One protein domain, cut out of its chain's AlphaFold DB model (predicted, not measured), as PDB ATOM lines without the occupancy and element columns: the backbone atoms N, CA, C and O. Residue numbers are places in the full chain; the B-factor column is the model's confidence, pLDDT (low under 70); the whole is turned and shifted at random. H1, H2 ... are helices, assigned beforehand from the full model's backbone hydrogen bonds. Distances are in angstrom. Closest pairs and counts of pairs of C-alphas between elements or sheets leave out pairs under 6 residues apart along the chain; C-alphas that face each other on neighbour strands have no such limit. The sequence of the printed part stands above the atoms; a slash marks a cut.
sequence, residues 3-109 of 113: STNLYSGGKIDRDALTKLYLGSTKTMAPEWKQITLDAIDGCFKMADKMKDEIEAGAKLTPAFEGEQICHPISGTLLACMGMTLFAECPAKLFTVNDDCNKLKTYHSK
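AT A GLANCE: This is residues 3 to 109 of the 113 residues of an uncharacterized protein of Anopheles funestus (UniProt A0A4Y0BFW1). Two helical hairpins, H1 with H2 and H4 with H5, pack together through their long helices H2 and H4, which cross at a steep tilt and make the middle of a loose body. H1 folds back over residues 32 to 40 of H2, H5 folds back to meet residues 83 to 87 of H4, and the short helix H3 sits by the end of H4 where that helix begins; beyond H3, residues 62 to 68 of a long loop stick out, as do residues 95 to 102, of which 98 to 102 belong to H5. The printed part has 107 residues with five named helices, H1 to H5 in that order along the chain, and no named strand: its class is all helix. The whole is loose, with a radius of gyration of the C-alphas of 16.1 A, and spans 46 by 33 by 26 A.

IN THESE COORDINATES: Begin with the longest helix, H2, residues 31 to 49: find C-alpha 31 at (503.365, 408.292, 471.347), from where the helix runs 27.4 A to C-alpha 49 at (487.782, 390.569, 485.229). Next look at H4, residues 73 to 87, which measures 21.1 A from first to last C-alpha. H1, residues 14 to 25, begins at C-alpha 14 at (500.390, 388.193, 475.317) and is 16.5 A long. H5, residues 98 to 107, runs 14.2 A and ends at C-alpha 107 at (483.694, 403.279, 468.292). H3, residues 51 to 57, is 9.8 A long. Before H1 you will find a short antiparallel pairing of residues 7 to 8 with residues 11 to 12.

HOW THE PARTS SIT: Start at Cys 43 and Cys 80, whose C-alphas, 5.7 A apart, are the closest of H2 and H4. These two helices touch with 15 pairs of C-alphas within 8 A, and they run opposite ways at a steep tilt of 39 degrees. From H2 go to H1: the two form a helical hairpin and touch, H2 with residues 32 to 40 alone, the closest C-alphas being those of Thr 25 and Lys 33 at 5.9 A. They run opposite ways at a shallow tilt of 27 degrees. From H4 go to H5, also a helical hairpin: they touch, H4 with residues 83 to 87 alone, and the C-alphas of Met 83 and His 107 come closest at 5.8 A. Their tilt is shallow, 32 degrees, opposite ways. With two of these three touching pairs at a shallow tilt, the helix packing is mostly aligned, but only just. H3 is close to but not clearly touching H4, with the C-alphas of Ile 54 and Ile 73 closest at 6.4 A, at a steep tilt of 63 degrees. H3 is likewise close to but not clearly touching H2, closest at the C-alphas of Ala 47 and Ile 54, 7.9 A, and about perpendicular, only just, at 72 degrees. H1 and H4 are apart, and so are H2 and H5. In the backbones of H1, H2, H3, H4 and H5, every O i to N i+4 pair is within hydrogen-bond range.

THE WHOLE: Look at Glu 65 and Lys 92 for the two C-alphas farthest apart, 47.8 A. Without the stretches that stand free, the body has 92 residues and spans 46 by 29 by 22 A. The link from H3 to H4, residues 58 to 72, is long; H1 to H2 and H2 to H3 are tight links, and H4 to H5 is short. The printed part runs from residue 3 to residue 109 and has no cut. The mean pLDDT of the printed part is 98.0, and no printed residue is under 70.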
ATOM      1  N   SER A   3     495.251 383.280 462.302       98.00
ATOM      2  CA  SER A   3     496.160 383.637 461.197       98.00
ATOM      3  C   SER A   3     497.547 384.105 461.650       98.00
ATOM      4  O   SER A   3     498.512 384.005 460.903       98.00
ATOM      5  N   THR A   4     497.645 384.619 462.875       97.44
ATOM      6  CA  THR A   4     498.882 385.096 463.497       97.44
ATOM      7  C   THR A   4     499.444 384.107 464.518       97.44
ATOM      8  O   THR A   4     500.399 384.443 465.209       97.44
ATOM      9  N   ASN A   5     498.848 382.913 464.650       97.88
ATOM     10  CA  ASN A   5     499.202 381.888 465.639       97.88
ATOM     11  C   ASN A   5     499.224 382.397 467.094       97.88
ATOM     12  O   ASN A   5     499.978 381.895 467.920       97.88
ATOM     13  N   LEU A   6     498.406 383.406 467.415       98.19
ATOM     14  CA  LEU A   6     498.360 383.998 468.760       98.19
ATOM     15  C   LEU A   6     497.372 383.293 469.685       98.19
ATOM     16  O   LEU A   6     497.471 383.438 470.899       98.19
ATOM     17  N   TYR A   7     496.398 382.579 469.121       98.44
ATOM     18  CA  TYR A   7     495.384 381.860 469.881       98.44
ATOM     19  C   TYR A   7     495.717 380.377 469.983       98.44
ATOM     20  O   TYR A   7     495.991 379.730 468.973       98.44
ATOM     21  N   SER A   8     495.629 379.836 471.198       97.88
ATOM     22  CA  SER A   8     495.708 378.400 471.450       97.88
ATOM     23  C   SER A   8     494.919 378.036 472.705       97.88
ATOM     24  O   SER A   8     495.153 378.594 473.776       97.88
ATOM     25  N   GLY A   9     493.961 377.111 472.569       94.50
ATOM     26  CA  GLY A   9     493.247 376.501 473.698       94.50
ATOM     27  C   GLY A   9     492.623 377.495 474.686       94.50
ATOM     28  O   GLY A   9     492.856 377.380 475.885       94.50
ATOM     29  N   GLY A  10     491.887 378.497 474.194       95.62
ATOM     30  CA  GLY A  10     491.236 379.503 475.045       95.62
ATOM     31  C   GLY A  10     492.150 380.620 475.555       95.62
ATOM     32  O   GLY A  10     491.703 381.499 476.288       95.62
ATOM     33  N   LYS A  11     493.425 380.639 475.150       97.19
ATOM     34  CA  LYS A  11     494.407 381.642 475.581       97.19
ATOM     35  C   LYS A  11     494.972 382.420 474.400       97.19
ATOM     36  O   LYS A  11     495.058 381.901 473.287       97.19
ATOM     37  N   ILE A  12     495.379 383.659 474.673       98.44
ATOM     38  CA  ILE A  12     496.150 384.498 473.754       98.44
ATOM     39  C   ILE A  12     497.572 384.652 474.287       98.44
ATOM     40  O   ILE A  12     497.758 384.990 475.456       98.44
ATOM     41  N   ASP A  13     498.562 384.435 473.425       98.50
ATOM     42  CA  ASP A  13     499.965 384.723 473.721       98.50
ATOM     43  C   ASP A  13     500.178 386.244 473.803       98.50
ATOM     44  O   ASP A  13     500.268 386.946 472.788       98.50
ATOM     45  N   ARG A  14     500.215 386.764 475.036       98.56
ATOM     46  CA  ARG A  14     500.390 388.193 475.317       98.56
ATOM     47  C   ARG A  14     501.736 388.710 474.819       98.56
ATOM     48  O   ARG A  14     501.785 389.834 474.316       98.56
ATOM     49  N   ASP A  15     502.802 387.927 474.926       98.50
ATOM     50  CA  ASP A  15     504.150 388.366 474.563       98.50
ATOM     51  C   ASP A  15     504.283 388.469 473.043       98.50
ATOM     52  O   ASP A  15     504.739 389.491 472.516       98.50
ATOM     53  N   ALA A  16     503.801 387.458 472.317       98.56
ATOM     54  CA  ALA A  16     503.775 387.479 470.859       98.56
ATOM     55  C   ALA A  16     502.838 388.572 470.316       98.56
ATOM     56  O   ALA A  16     503.209 389.279 469.374       98.56
ATOM     57  N   LEU A  17     501.671 388.776 470.939       98.69
ATOM     58  CA  LEU A  17     500.752 389.864 470.584       98.69
ATOM     59  C   LEU A  17     501.401 391.234 470.813       98.69
ATOM     60  O   LEU A  17     501.350 392.096 469.936       98.69
ATOM     61  N   THR A  18     502.067 391.421 471.955       98.69
ATOM     62  CA  THR A  18     502.785 392.662 472.274       98.69
ATOM     63  C   THR A  18     503.888 392.925 471.259       98.69
ATOM     64  O   THR A  18     503.993 394.031 470.729       98.69
ATOM     65  N   LYS A  19     504.678 391.905 470.918       98.62
ATOM     66  CA  LYS A  19     505.722 392.012 469.894       98.62
ATOM     67  C   LYS A  19     505.151 392.394 468.527       98.62
ATOM     68  O   LYS A  19     505.773 393.195 467.830       98.62
ATOM     69  N   LEU A  20     503.993 391.846 468.152       98.44
ATOM     70  CA  LEU A  20     503.318 392.158 466.892       98.44
ATOM     71  C   LEU A  20     502.884 393.627 466.848       98.44
ATOM     72  O   LEU A  20     503.281 394.344 465.929       98.44
ATOM     73  N   TYR A  21     502.152 394.098 467.861       98.56
ATOM     74  CA  TYR A  21     501.706 395.492 467.926       98.56
ATOM     75  C   TYR A  21     502.879 396.477 468.028       98.56
ATOM     76  O   TYR A  21     502.939 397.460 467.296       98.56
ATOM     77  N   LEU A  22     503.879 396.210 468.873       98.31
ATOM     78  CA  LEU A  22     505.064 397.069 468.937       98.31
ATOM     79  C   LEU A  22     505.852 397.058 467.623       98.31
ATOM     80  O   LEU A  22     506.457 398.068 467.266       98.31
ATOM     81  N   GLY A  23     505.812 395.948 466.882       98.31
ATOM     82  CA  GLY A  23     506.351 395.837 465.533       98.31
ATOM     83  C   GLY A  23     505.782 396.893 464.586       98.31
ATOM     84  O   GLY A  23     506.568 397.556 463.908       98.31
ATOM     85  N   SER A  24     504.460 397.107 464.591       97.50
ATOM     86  CA  SER A  24     503.820 398.136 463.758       97.50
ATOM     87  C   SER A  24     504.109 399.560 464.233       97.50
ATOM     88  O   SER A  24     504.215 400.459 463.407       97.50
ATOM     89  N   THR A  25     504.316 399.783 465.537       97.75
ATOM     90  CA  THR A  25     504.595 401.139 466.056       97.75
ATOM     91  C   THR A  25     505.971 401.697 465.684       97.75
ATOM     92  O   THR A  25     506.189 402.897 465.822       97.75
ATOM     93  N   LYS A  26     506.909 400.871 465.198       96.44
ATOM     94  CA  LYS A  26     508.305 401.287 464.944       96.44
ATOM     95  C   LYS A  26     508.440 402.433 463.941       96.44
ATOM     96  O   LYS A  26     509.406 403.185 464.016       96.44
ATOM     97  N   THR A  27     507.507 402.537 463.000       96.25
ATOM     98  CA  THR A  27     507.482 403.570 461.953       96.25
ATOM     99  C   THR A  27     506.405 404.630 462.196       96.25
ATOM    100  O   THR A  27     506.189 405.488 461.343       96.25
ATOM    101  N   MET A  28     505.710 404.571 463.336       97.81
ATOM    102  CA  MET A  28     504.644 405.501 463.708       97.81
ATOM    103  C   MET A  28     505.182 406.641 464.584       97.81
ATOM    104  O   MET A  28     506.348 406.659 464.978       97.81
ATOM    105  N   ALA A  29     504.312 407.599 464.912       97.94
ATOM    106  CA  ALA A  29     504.622 408.626 465.900       97.94
ATOM    107  C   ALA A  29     504.982 407.988 467.265       97.94
ATOM    108  O   ALA A  29     504.364 406.988 467.649       97.94
ATOM    109  N   PRO A  30     505.968 408.533 468.002       97.44
ATOM    110  CA  PRO A  30     506.542 407.891 469.188       97.44
ATOM    111  C   PRO A  30     505.534 407.660 470.325       97.44
ATOM    112  O   PRO A  30     505.725 406.747 471.130       97.44
ATOM    113  N   GLU A  31     504.451 408.436 470.372       97.56
ATOM    114  CA  GLU A  31     503.365 408.292 471.347       97.56
ATOM    115  C   GLU A  31     502.719 406.901 471.291       97.56
ATOM    116  O   GLU A  31     502.342 406.344 472.324       97.56
ATOM    117  N   TRP A  32     502.650 406.298 470.099       98.56
ATOM    118  CA  TRP A  32     501.973 405.019 469.898       98.56
ATOM    119  C   TRP A  32     502.610 403.865 470.659       98.56
ATOM    120  O   TRP A  32     501.902 402.920 471.000       98.56
ATOM    121  N   LYS A  33     503.909 403.929 470.972       98.31
ATOM    122  CA  LYS A  33     504.570 402.872 471.744       98.31
ATOM    123  C   LYS A  33     503.930 402.715 473.124       98.31
ATOM    124  O   LYS A  33     503.592 401.597 473.504       98.31
ATOM    125  N   GLN A  34     503.771 403.815 473.862       98.56
ATOM    126  CA  GLN A  34     503.222 403.763 475.218       98.56
ATOM    127  C   GLN A  34     501.711 403.524 475.191       98.56
ATOM    128  O   GLN A  34     501.244 402.629 475.887       98.56
ATOM    129  N   ILE A  35     500.983 404.211 474.301       98.75
ATOM    130  CA  ILE A  35     499.538 403.999 474.097       98.75
ATOM    131  C   ILE A  35     499.234 402.515 473.841       98.75
ATOM    132  O   ILE A  35     498.309 401.950 474.415       98.75
ATOM    133  N   THR A  36     500.047 401.857 473.011       98.81
ATOM    134  CA  THR A  36     499.891 400.432 472.701       98.81
ATOM    135  C   THR A  36     500.142 399.538 473.914       98.81
ATOM    136  O   THR A  36     499.385 398.597 474.135       98.81
ATOM    137  N   LEU A  37     501.187 399.808 474.703       98.75
ATOM    138  CA  LEU A  37     501.487 399.036 475.915       98.75
ATOM    139  C   LEU A  37     500.362 399.152 476.949       98.75
ATOM    140  O   LEU A  37     499.937 398.136 477.503       98.75
ATOM    141  N   ASP A  38     499.862 400.368 477.156       98.81
ATOM    142  CA  ASP A  38     498.786 400.650 478.104       98.81
ATOM    143  C   ASP A  38     497.469 400.011 477.645       98.81
ATOM    144  O   ASP A  38     496.776 399.385 478.449       98.81
ATOM    145  N   ALA A  39     497.157 400.079 476.345       98.81
ATOM    146  CA  ALA A  39     495.991 399.414 475.766       98.81
ATOM    147  C   ALA A  39     496.058 397.891 475.944       98.81
ATOM    148  O   ALA A  39     495.085 397.284 476.392       98.81
ATOM    149  N   ILE A  40     497.212 397.265 475.672       98.88
ATOM    150  CA  ILE A  40     497.395 395.821 475.886       98.88
ATOM    151  C   ILE A  40     497.151 395.480 477.355       98.88
ATOM    152  O   ILE A  40     496.367 394.582 477.657       98.88
ATOM    153  N   ASP A  41     497.791 396.187 478.285       98.81
ATOM    154  CA  ASP A  41     497.625 395.901 479.708       98.81
ATOM    155  C   ASP A  41     496.179 396.089 480.185       98.81
ATOM    156  O   ASP A  41     495.626 395.208 480.852       98.81
ATOM    157  N   GLY A  42     495.539 397.186 479.780       98.75
ATOM    158  CA  GLY A  42     494.142 397.474 480.088       98.75
ATOM    159  C   GLY A  42     493.190 396.402 479.557       98.75
ATOM    160  O   GLY A  42     492.339 395.912 480.303       98.75
ATOM    161  N   CYS A  43     493.366 395.974 478.306       98.75
ATOM    162  CA  CYS A  43     492.509 394.969 477.685       98.75
ATOM    163  C   CYS A  43     492.682 393.575 478.296       98.75
ATOM    164  O   CYS A  43     491.691 392.875 478.504       98.75
ATOM    165  N   PHE A  44     493.905 393.174 478.659       98.69
ATOM    166  CA  PHE A  44     494.118 391.912 479.375       98.69
ATOM    167  C   PHE A  44     493.548 391.955 480.799       98.69
ATOM    168  O   PHE A  44     492.920 390.987 481.224       98.69
ATOM    169  N   LYS A  45     493.689 393.077 481.519       98.75
ATOM    170  CA  LYS A  45     493.048 393.267 482.833       98.75
ATOM    171  C   LYS A  45     491.521 393.238 482.742       98.75
ATOM    172  O   LYS A  45     490.873 392.707 483.638       98.75
ATOM    173  N   MET A  46     490.940 393.813 481.690       98.31
ATOM    174  CA  MET A  46     489.499 393.736 481.432       98.31
ATOM    175  C   MET A  46     489.064 392.288 481.183       98.31
ATOM    176  O   MET A  46     488.115 391.830 481.813       98.31
ATOM    177  N   ALA A  47     489.774 391.562 480.316       98.31
ATOM    178  CA  ALA A  47     489.460 390.169 480.011       98.31
ATOM    179  C   ALA A  47     489.541 389.268 481.257       98.31
ATOM    180  O   ALA A  47     488.674 388.421 481.449       98.31
ATOM    181  N   ASP A  48     490.526 389.485 482.135       97.88
ATOM    182  CA  ASP A  48     490.654 388.737 483.393       97.88
ATOM    183  C   ASP A  48     489.471 388.985 484.347       97.88
ATOM    184  O   ASP A  48     488.926 388.046 484.924       97.88
ATOM    185  N   LYS A  49     488.981 390.230 484.435       98.38
ATOM    186  CA  LYS A  49     487.782 390.569 485.229       98.38
ATOM    187  C   LYS A  49     486.502 389.905 484.718       98.38
ATOM    188  O   LYS A  49     485.565 389.741 485.491       98.38
ATOM    189  N   MET A  50     486.452 389.557 483.434       97.06
ATOM    190  CA  MET A  50     485.301 388.924 482.780       97.06
ATOM    191  C   MET A  50     485.539 387.435 482.499       97.06
ATOM    192  O   MET A  50     484.829 386.833 481.697       97.06
ATOM    193  N   LYS A  51     486.551 386.830 483.131       96.75
ATOM    194  CA  LYS A  51     486.994 385.468 482.828       96.75
ATOM    195  C   LYS A  51     485.860 384.446 482.893       96.75
ATOM    196  O   LYS A  51     485.717 383.662 481.963       96.75
ATOM    197  N   ASP A  52     485.038 384.479 483.938       97.81
ATOM    198  CA  ASP A  52     483.952 383.507 484.103       97.81
ATOM    199  C   ASP A  52     482.901 383.616 482.985       97.81
ATOM    200  O   ASP A  52     482.420 382.602 482.483       97.81
ATOM    201  N   GLU A  53     482.599 384.837 482.535       98.25
ATOM    202  CA  GLU A  53     481.693 385.090 481.409       98.25
ATOM    203  C   GLU A  53     482.293 384.595 480.083       98.25
ATOM    204  O   GLU A  53     481.614 383.933 479.297       98.25
ATOM    205  N   ILE A  54     483.587 384.845 479.857       98.19
ATOM    206  CA  ILE A  54     484.316 384.370 478.671       98.19
ATOM    207  C   ILE A  54     484.337 382.836 478.620       98.19
ATOM    208  O   ILE A  54     484.072 382.248 477.569       98.19
ATOM    209  N   GLU A  55     484.624 382.182 479.746       97.69
ATOM    210  CA  GLU A  55     484.663 380.720 479.859       97.69
ATOM    211  C   GLU A  55     483.272 380.088 479.706       97.69
ATOM    212  O   GLU A  55     483.145 378.998 479.139       97.69
ATOM    213  N   ALA A  56     482.218 380.754 480.184       98.25
ATOM    214  CA  ALA A  56     480.841 380.334 479.938       98.25
ATOM    215  C   ALA A  56     480.481 380.463 478.450       98.25
ATOM    216  O   ALA A  56     479.947 379.520 477.866       98.25
ATOM    217  N   GLY A  57     480.848 381.583 477.818       97.69
ATOM    218  CA  GLY A  57     480.636 381.827 476.392       97.69
ATOM    219  C   GLY A  57     481.306 380.782 475.496       97.69
ATOM    220  O   GLY A  57     480.720 380.328 474.518       97.69
ATOM    221  N   ALA A  58     482.502 380.323 475.870       97.25
ATOM    222  CA  ALA A  58     483.224 379.277 475.143       97.25
ATOM    223  C   ALA A  58     482.543 377.895 475.180       97.25
ATOM    224  O   ALA A  58     482.877 377.032 474.369       97.25
ATOM    225  N   LYS A  59     481.619 377.674 476.122       97.88
ATOM    226  CA  LYS A  59     480.884 376.410 476.311       97.88
ATOM    227  C   LYS A  59     479.459 376.462 475.770       97.88
ATOM    228  O   LYS A  59     478.721 375.490 475.929       97.88
ATOM    229  N   LEU A  60     479.059 377.583 475.170       97.88
ATOM    230  CA  LEU A  60     477.757 377.693 474.530       97.88
ATOM    231  C   LEU A  60     477.621 376.667 473.405       97.88
ATOM    232  O   LEU A  60     478.597 376.232 472.796       97.88
ATOM    233  N   THR A  61     476.379 376.285 473.146       97.81
ATOM    234  CA  THR A  61     476.011 375.425 472.025       97.81
ATOM    235  C   THR A  61     475.435 376.277 470.898       97.81
ATOM    236  O   THR A  61     474.772 377.269 471.205       97.81
ATOM    237  N   PRO A  62     475.625 375.889 469.623       98.25
ATOM    238  CA  PRO A  62     474.964 376.536 468.492       98.25
ATOM    239  C   PRO A  62     473.460 376.717 468.733       98.25
ATOM    240  O   PRO A  62     472.759 375.758 469.064       98.25
ATOM    241  N   ALA A  63     472.971 377.942 468.579       97.81
ATOM    242  CA  ALA A  63     471.574 378.334 468.710       97.81
ATOM    243  C   ALA A  63     470.829 378.321 467.363       97.81
ATOM    244  O   ALA A  63     469.598 378.315 467.345       97.81
ATOM    245  N   PHE A  64     471.552 378.307 466.240       97.75
ATOM    246  CA  PHE A  64     470.992 378.203 464.891       97.75
ATOM    247  C   PHE A  64     471.870 377.346 463.966       97.75
ATOM    248  O   PHE A  64     473.030 377.054 464.262       97.75
ATOM    249  N   GLU A  65     471.301 376.910 462.840       97.12
ATOM    250  CA  GLU A  65     471.995 376.051 461.877       97.12
ATOM    251  C   GLU A  65     473.204 376.767 461.258       97.12
ATOM    252  O   GLU A  65     473.097 377.877 460.741       97.12
ATOM    253  N   GLY A  66     474.367 376.115 461.314       97.19
ATOM    254  CA  GLY A  66     475.620 376.660 460.793       97.19
ATOM    255  C   GLY A  66     476.354 377.615 461.739       97.19
ATOM    256  O   GLY A  66     477.422 378.102 461.371       97.19
ATOM    257  N   GLU A  67     475.845 377.870 462.950       98.06
ATOM    258  CA  GLU A  67     476.582 378.661 463.938       98.06
ATOM    259  C   GLU A  67     477.825 377.908 464.430       98.06
ATOM    260  O   GLU A  67     477.747 376.793 464.951       98.06
ATOM    261  N   GLN A  68     478.986 378.549 464.298       97.88
ATOM    262  CA  GLN A  68     480.239 378.042 464.837       97.88
ATOM    263  C   GLN A  68     480.599 378.778 466.125       97.88
ATOM    264  O   GLN A  68     480.900 379.972 466.122       97.88
ATOM    265  N   ILE A  69     480.665 378.029 467.222       97.69
ATOM    266  CA  ILE A  69     481.092 378.566 468.510       97.69
ATOM    267  C   ILE A  69     482.606 378.777 468.504       97.69
ATOM    268  O   ILE A  69     483.391 377.875 468.205       97.69
ATOM    269  N   CYS A  70     483.011 379.996 468.847       98.06
ATOM    270  CA  CYS A  70     484.402 380.390 469.016       98.06
ATOM    271  C   CYS A  70     484.649 380.800 470.470       98.06
ATOM    272  O   CYS A  70     483.773 381.356 471.127       98.06
ATOM    273  N   HIS A  71     485.869 380.592 470.966       98.19
ATOM    274  CA  HIS A  71     486.234 381.078 472.294       98.19
ATOM    275  C   HIS A  71     486.243 382.624 472.321       98.19
ATOM    276  O   HIS A  71     486.982 383.225 471.528       98.19
ATOM    277  N   PRO A  72     485.512 383.294 473.238       98.56
ATOM    278  CA  PRO A  72     485.311 384.747 473.169       98.56
ATOM    279  C   PRO A  72     486.587 385.588 473.319       98.56
ATOM    280  O   PRO A  72     486.672 386.675 472.752       98.56
ATOM    281  N   ILE A  73     487.614 385.067 474.009       98.50
ATOM    282  CA  ILE A  73     488.862 385.789 474.338       98.50
ATOM    283  C   ILE A  73     489.503 386.546 473.163       98.50
ATOM    284  O   ILE A  73     490.016 387.651 473.339       98.50
ATOM    285  N   SER A  74     489.469 385.970 471.955       98.38
ATOM    286  CA  SER A  74     490.037 386.603 470.760       98.38
ATOM    287  C   SER A  74     489.279 387.878 470.397       98.38
ATOM    288  O   SER A  74     489.903 388.902 470.115       98.38
ATOM    289  N   GLY A  75     487.945 387.807 470.417       98.19
ATOM    290  CA  GLY A  75     487.060 388.934 470.144       98.19
ATOM    291  C   GLY A  75     487.168 389.995 471.231       98.19
ATOM    292  O   GLY A  75     487.381 391.157 470.903       98.19
ATOM    293  N   THR A  76     487.134 389.597 472.507       98.50
ATOM    294  CA  THR A  76     487.267 390.512 473.655       98.50
ATOM    295  C   THR A  76     488.524 391.375 473.553       98.50
ATOM    296  O   THR A  76     488.447 392.601 473.636       98.50
ATOM    297  N   LEU A  77     489.685 390.750 473.329       98.62
ATOM    298  CA  LEU A  77     490.951 391.476 473.267       98.62
ATOM    299  C   LEU A  77     491.052 392.351 472.016       98.62
ATOM    300  O   LEU A  77     491.463 393.503 472.126       98.62
ATOM    301  N   LEU A  78     490.668 391.851 470.838       98.50
ATOM    302  CA  LEU A  78     490.787 392.627 469.599       98.50
ATOM    303  C   LEU A  78     489.828 393.823 469.570       98.50
ATOM    304  O   LEU A  78     490.231 394.919 469.180       98.50
ATOM    305  N   ALA A  79     488.594 393.626 470.040       98.56
ATOM    306  CA  ALA A  79     487.600 394.680 470.196       98.56
ATOM    307  C   ALA A  79     488.113 395.788 471.122       98.56
ATOM    308  O   ALA A  79     488.150 396.956 470.731       98.56
ATOM    309  N   CYS A  80     488.557 395.418 472.327       98.69
ATOM    310  CA  CYS A  80     489.092 396.367 473.298       98.69
ATOM    311  C   CYS A  80     490.304 397.129 472.744       98.69
ATOM    312  O   CYS A  80     490.356 398.356 472.850       98.69
ATOM    313  N   MET A  81     491.244 396.424 472.101       98.75
ATOM    314  CA  MET A  81     492.439 397.036 471.517       98.75
ATOM    315  C   MET A  81     492.078 398.077 470.457       98.75
ATOM    316  O   MET A  81     492.542 399.211 470.541       98.75
ATOM    317  N   GLY A  82     491.225 397.727 469.489       98.44
ATOM    318  CA  GLY A  82     490.845 398.645 468.412       98.44
ATOM    319  C   GLY A  82     490.173 399.917 468.933       98.44
ATOM    320  O   GLY A  82     490.559 401.023 468.555       98.44
ATOM    321  N   MET A  83     489.210 399.768 469.849       98.62
ATOM    322  CA  MET A  83     488.499 400.906 470.443       98.62
ATOM    323  C   MET A  83     489.433 401.795 471.276       98.62
ATOM    324  O   MET A  83     489.418 403.015 471.118       98.62
ATOM    325  N   THR A  84     490.280 401.195 472.117       98.69
ATOM    326  CA  THR A  84     491.195 401.937 473.002       98.69
ATOM    327  C   THR A  84     492.243 402.701 472.199       98.69
ATOM    328  O   THR A  84     492.429 403.895 472.414       98.69
ATOM    329  N   LEU A  85     492.881 402.055 471.217       98.69
ATOM    330  CA  LEU A  85     493.870 402.708 470.355       98.69
ATOM    331  C   LEU A  85     493.260 403.888 469.584       98.69
ATOM    332  O   LEU A  85     493.894 404.932 469.452       98.69
ATOM    333  N   PHE A  86     492.027 403.747 469.090       98.62
ATOM    334  CA  PHE A  86     491.348 404.833 468.385       98.62
ATOM    335  C   PHE A  86     490.962 405.990 469.317       98.62
ATOM    336  O   PHE A  86     491.117 407.157 468.948       98.62
ATOM    337  N   ALA A  87     490.496 405.685 470.531       98.19
ATOM    338  CA  ALA A  87     490.127 406.684 471.529       98.19
ATOM    339  C   ALA A  87     491.331 407.514 472.007       98.19
ATOM    340  O   ALA A  87     491.212 408.737 472.125       98.19
ATOM    341  N   GLU A  88     492.477 406.856 472.197       98.31
ATOM    342  CA  GLU A  88     493.742 407.448 472.656       98.31
ATOM    343  C   GLU A  88     494.584 408.065 471.525       98.31
ATOM    344  O   GLU A  88     495.700 408.533 471.756       98.31
ATOM    345  N   CYS A  89     494.070 408.096 470.289       98.06
ATOM    346  CA  CYS A  89     494.756 408.730 469.169       98.06
ATOM    347  C   CYS A  89     495.076 410.204 469.503       98.06
ATOM    348  O   CYS A  89     494.146 410.991 469.733       98.06
ATOM    349  N   PRO A  90     496.365 410.613 469.515       97.56
ATOM    350  CA  PRO A  90     496.746 411.979 469.850       97.56
ATOM    351  C   PRO A  90     496.023 412.993 468.966       97.56
ATOM    352  O   PRO A  90     495.977 412.831 467.749       97.56
ATOM    353  N   ALA A  91     495.528 414.090 469.548       96.75
ATOM    354  CA  ALA A  91     494.735 415.085 468.816       96.75
ATOM    355  C   ALA A  91     495.442 415.625 467.557       96.75
ATOM    356  O   ALA A  91     494.799 415.863 466.544       96.75
ATOM    357  N   LYS A  92     496.778 415.746 467.590       97.19
ATOM    358  CA  LYS A  92     497.598 416.173 466.441       97.19
ATOM    359  C   LYS A  92     497.639 415.172 465.274       97.19
ATOM    360  O   LYS A  92     498.081 415.533 464.191       97.19
ATOM    361  N   LEU A  93     497.250 413.920 465.513       97.75
ATOM    362  CA  LEU A  93     497.184 412.835 464.526       97.75
ATOM    363  C   LEU A  93     495.739 412.493 464.143       97.75
ATOM    364  O   LEU A  93     495.520 411.779 463.167       97.75
ATOM    365  N   PHE A  94     494.760 412.984 464.901       97.81
ATOM    366  CA  PHE A  94     493.352 412.739 464.645       97.81
ATOM    367  C   PHE A  94     492.804 413.763 463.649       97.81
ATOM    368  O   PHE A  94     492.921 414.973 463.846       97.81
ATOM    369  N   THR A  95     492.160 413.291 462.584       98.31
ATOM    370  CA  THR A  95     491.455 414.176 461.653       98.31
ATOM    371  C   THR A  95     490.196 414.725 462.318       98.31
ATOM    372  O   THR A  95     489.229 414.002 462.539       98.31
ATOM    373  N   VAL A  96     490.198 416.020 462.633       97.25
ATOM    374  CA  VAL A  96     489.055 416.685 463.269       97.25
ATOM    375  C   VAL A  96     488.060 417.132 462.197       97.25
ATOM    376  O   VAL A  96     488.217 418.188 461.589       97.25
ATOM    377  N   ASN A  97     487.038 416.309 461.962       97.75
ATOM    378  CA  ASN A  97     485.874 416.635 461.137       97.75
ATOM    379  C   ASN A  97     484.620 415.902 461.652       97.75
ATOM    380  O   ASN A  97     484.708 415.041 462.533       97.75
ATOM    381  N   ASP A  98     483.451 416.244 461.109       98.31
ATOM    382  CA  ASP A  98     482.165 415.717 461.579       98.31
ATOM    383  C   ASP A  98     482.070 414.193 461.488       98.31
ATOM    384  O   ASP A  98     481.580 413.543 462.412       98.31
ATOM    385  N   ASP A  99     482.567 413.601 460.407       98.44
ATOM    386  CA  ASP A  99     482.449 412.161 460.194       98.44
ATOM    387  C   ASP A  99     483.407 411.371 461.091       98.44
ATOM    388  O   ASP A  99     482.999 410.390 461.714       98.44
ATOM    389  N   CYS A 100     484.642 411.838 461.280       98.12
ATOM    390  CA  CYS A 100     485.573 411.256 462.244       98.12
ATOM    391  C   CYS A 100     485.060 411.400 463.686       98.12
ATOM    392  O   CYS A 100     485.239 410.483 464.489       98.12
ATOM    393  N   ASN A 101     484.359 412.485 464.020       97.88
ATOM    394  CA  ASN A 101     483.728 412.645 465.335       97.88
ATOM    395  C   ASN A 101     482.550 411.676 465.542       97.88
ATOM    396  O   ASN A 101     482.405 411.102 466.631       97.88
ATOM    397  N   LYS A 102     481.741 411.425 464.503       98.50
ATOM    398  CA  LYS A 102     480.712 410.369 464.534       98.50
ATOM    399  C   LYS A 102     481.349 408.994 464.727       98.50
ATOM    400  O   LYS A 102     480.885 408.239 465.579       98.50
ATOM    401  N   LEU A 103     482.442 408.700 464.018       98.56
ATOM    402  CA  LEU A 103     483.195 407.454 464.191       98.56
ATOM    403  C   LEU A 103     483.763 407.328 465.608       98.56
ATOM    404  O   LEU A 103     483.635 406.270 466.214       98.56
ATOM    405  N   LYS A 104     484.322 408.401 466.181       97.19
ATOM    406  CA  LYS A 104     484.805 408.415 467.574       97.19
ATOM    407  C   LYS A 104     483.689 408.108 468.566       97.19
ATOM    408  O   LYS A 104     483.889 407.342 469.504       97.19
ATOM    409  N   THR A 105     482.501 408.650 468.326       97.94
ATOM    410  CA  THR A 105     481.320 408.372 469.150       97.94
ATOM    411  C   THR A 105     480.876 406.918 469.013       97.94
ATOM    412  O   THR A 105     480.666 406.245 470.021       97.94
ATOM    413  N   TYR A 106     480.775 406.407 467.787       98.31
ATOM    414  CA  TYR A 106     480.359 405.032 467.518       98.31
ATOM    415  C   TYR A 106     481.347 404.014 468.111       98.31
ATOM    416  O   TYR A 106     480.962 403.143 468.894       98.31
ATOM    417  N   HIS A 107     482.640 404.188 467.841       98.38
ATOM    418  CA  HIS A 107     483.694 403.279 468.292       98.38
ATOM    419  C   HIS A 107     484.079 403.428 469.766       98.38
ATOM    420  O   HIS A 107     484.879 402.647 470.268       98.38
ATOM    421  N   SER A 108     483.464 404.364 470.497       97.06
ATOM    422  CA  SER A 108     483.524 404.367 471.967       97.06
ATOM    423  C   SER A 108     482.720 403.225 472.604       97.06
ATOM    424  O   SER A 108     482.876 402.949 473.791       97.06
ATOM    425  N   LYS A 109     481.839 402.576 471.826       96.69
ATOM    426  CA  LYS A 109     480.944 401.499 472.282       96.69
ATOM    427  C   LYS A 109     480.971 400.270 471.377       96.69
ATOM    428  O   LYS A 109     480.701 399.171 471.849       96.69
TER     429      LYS A 109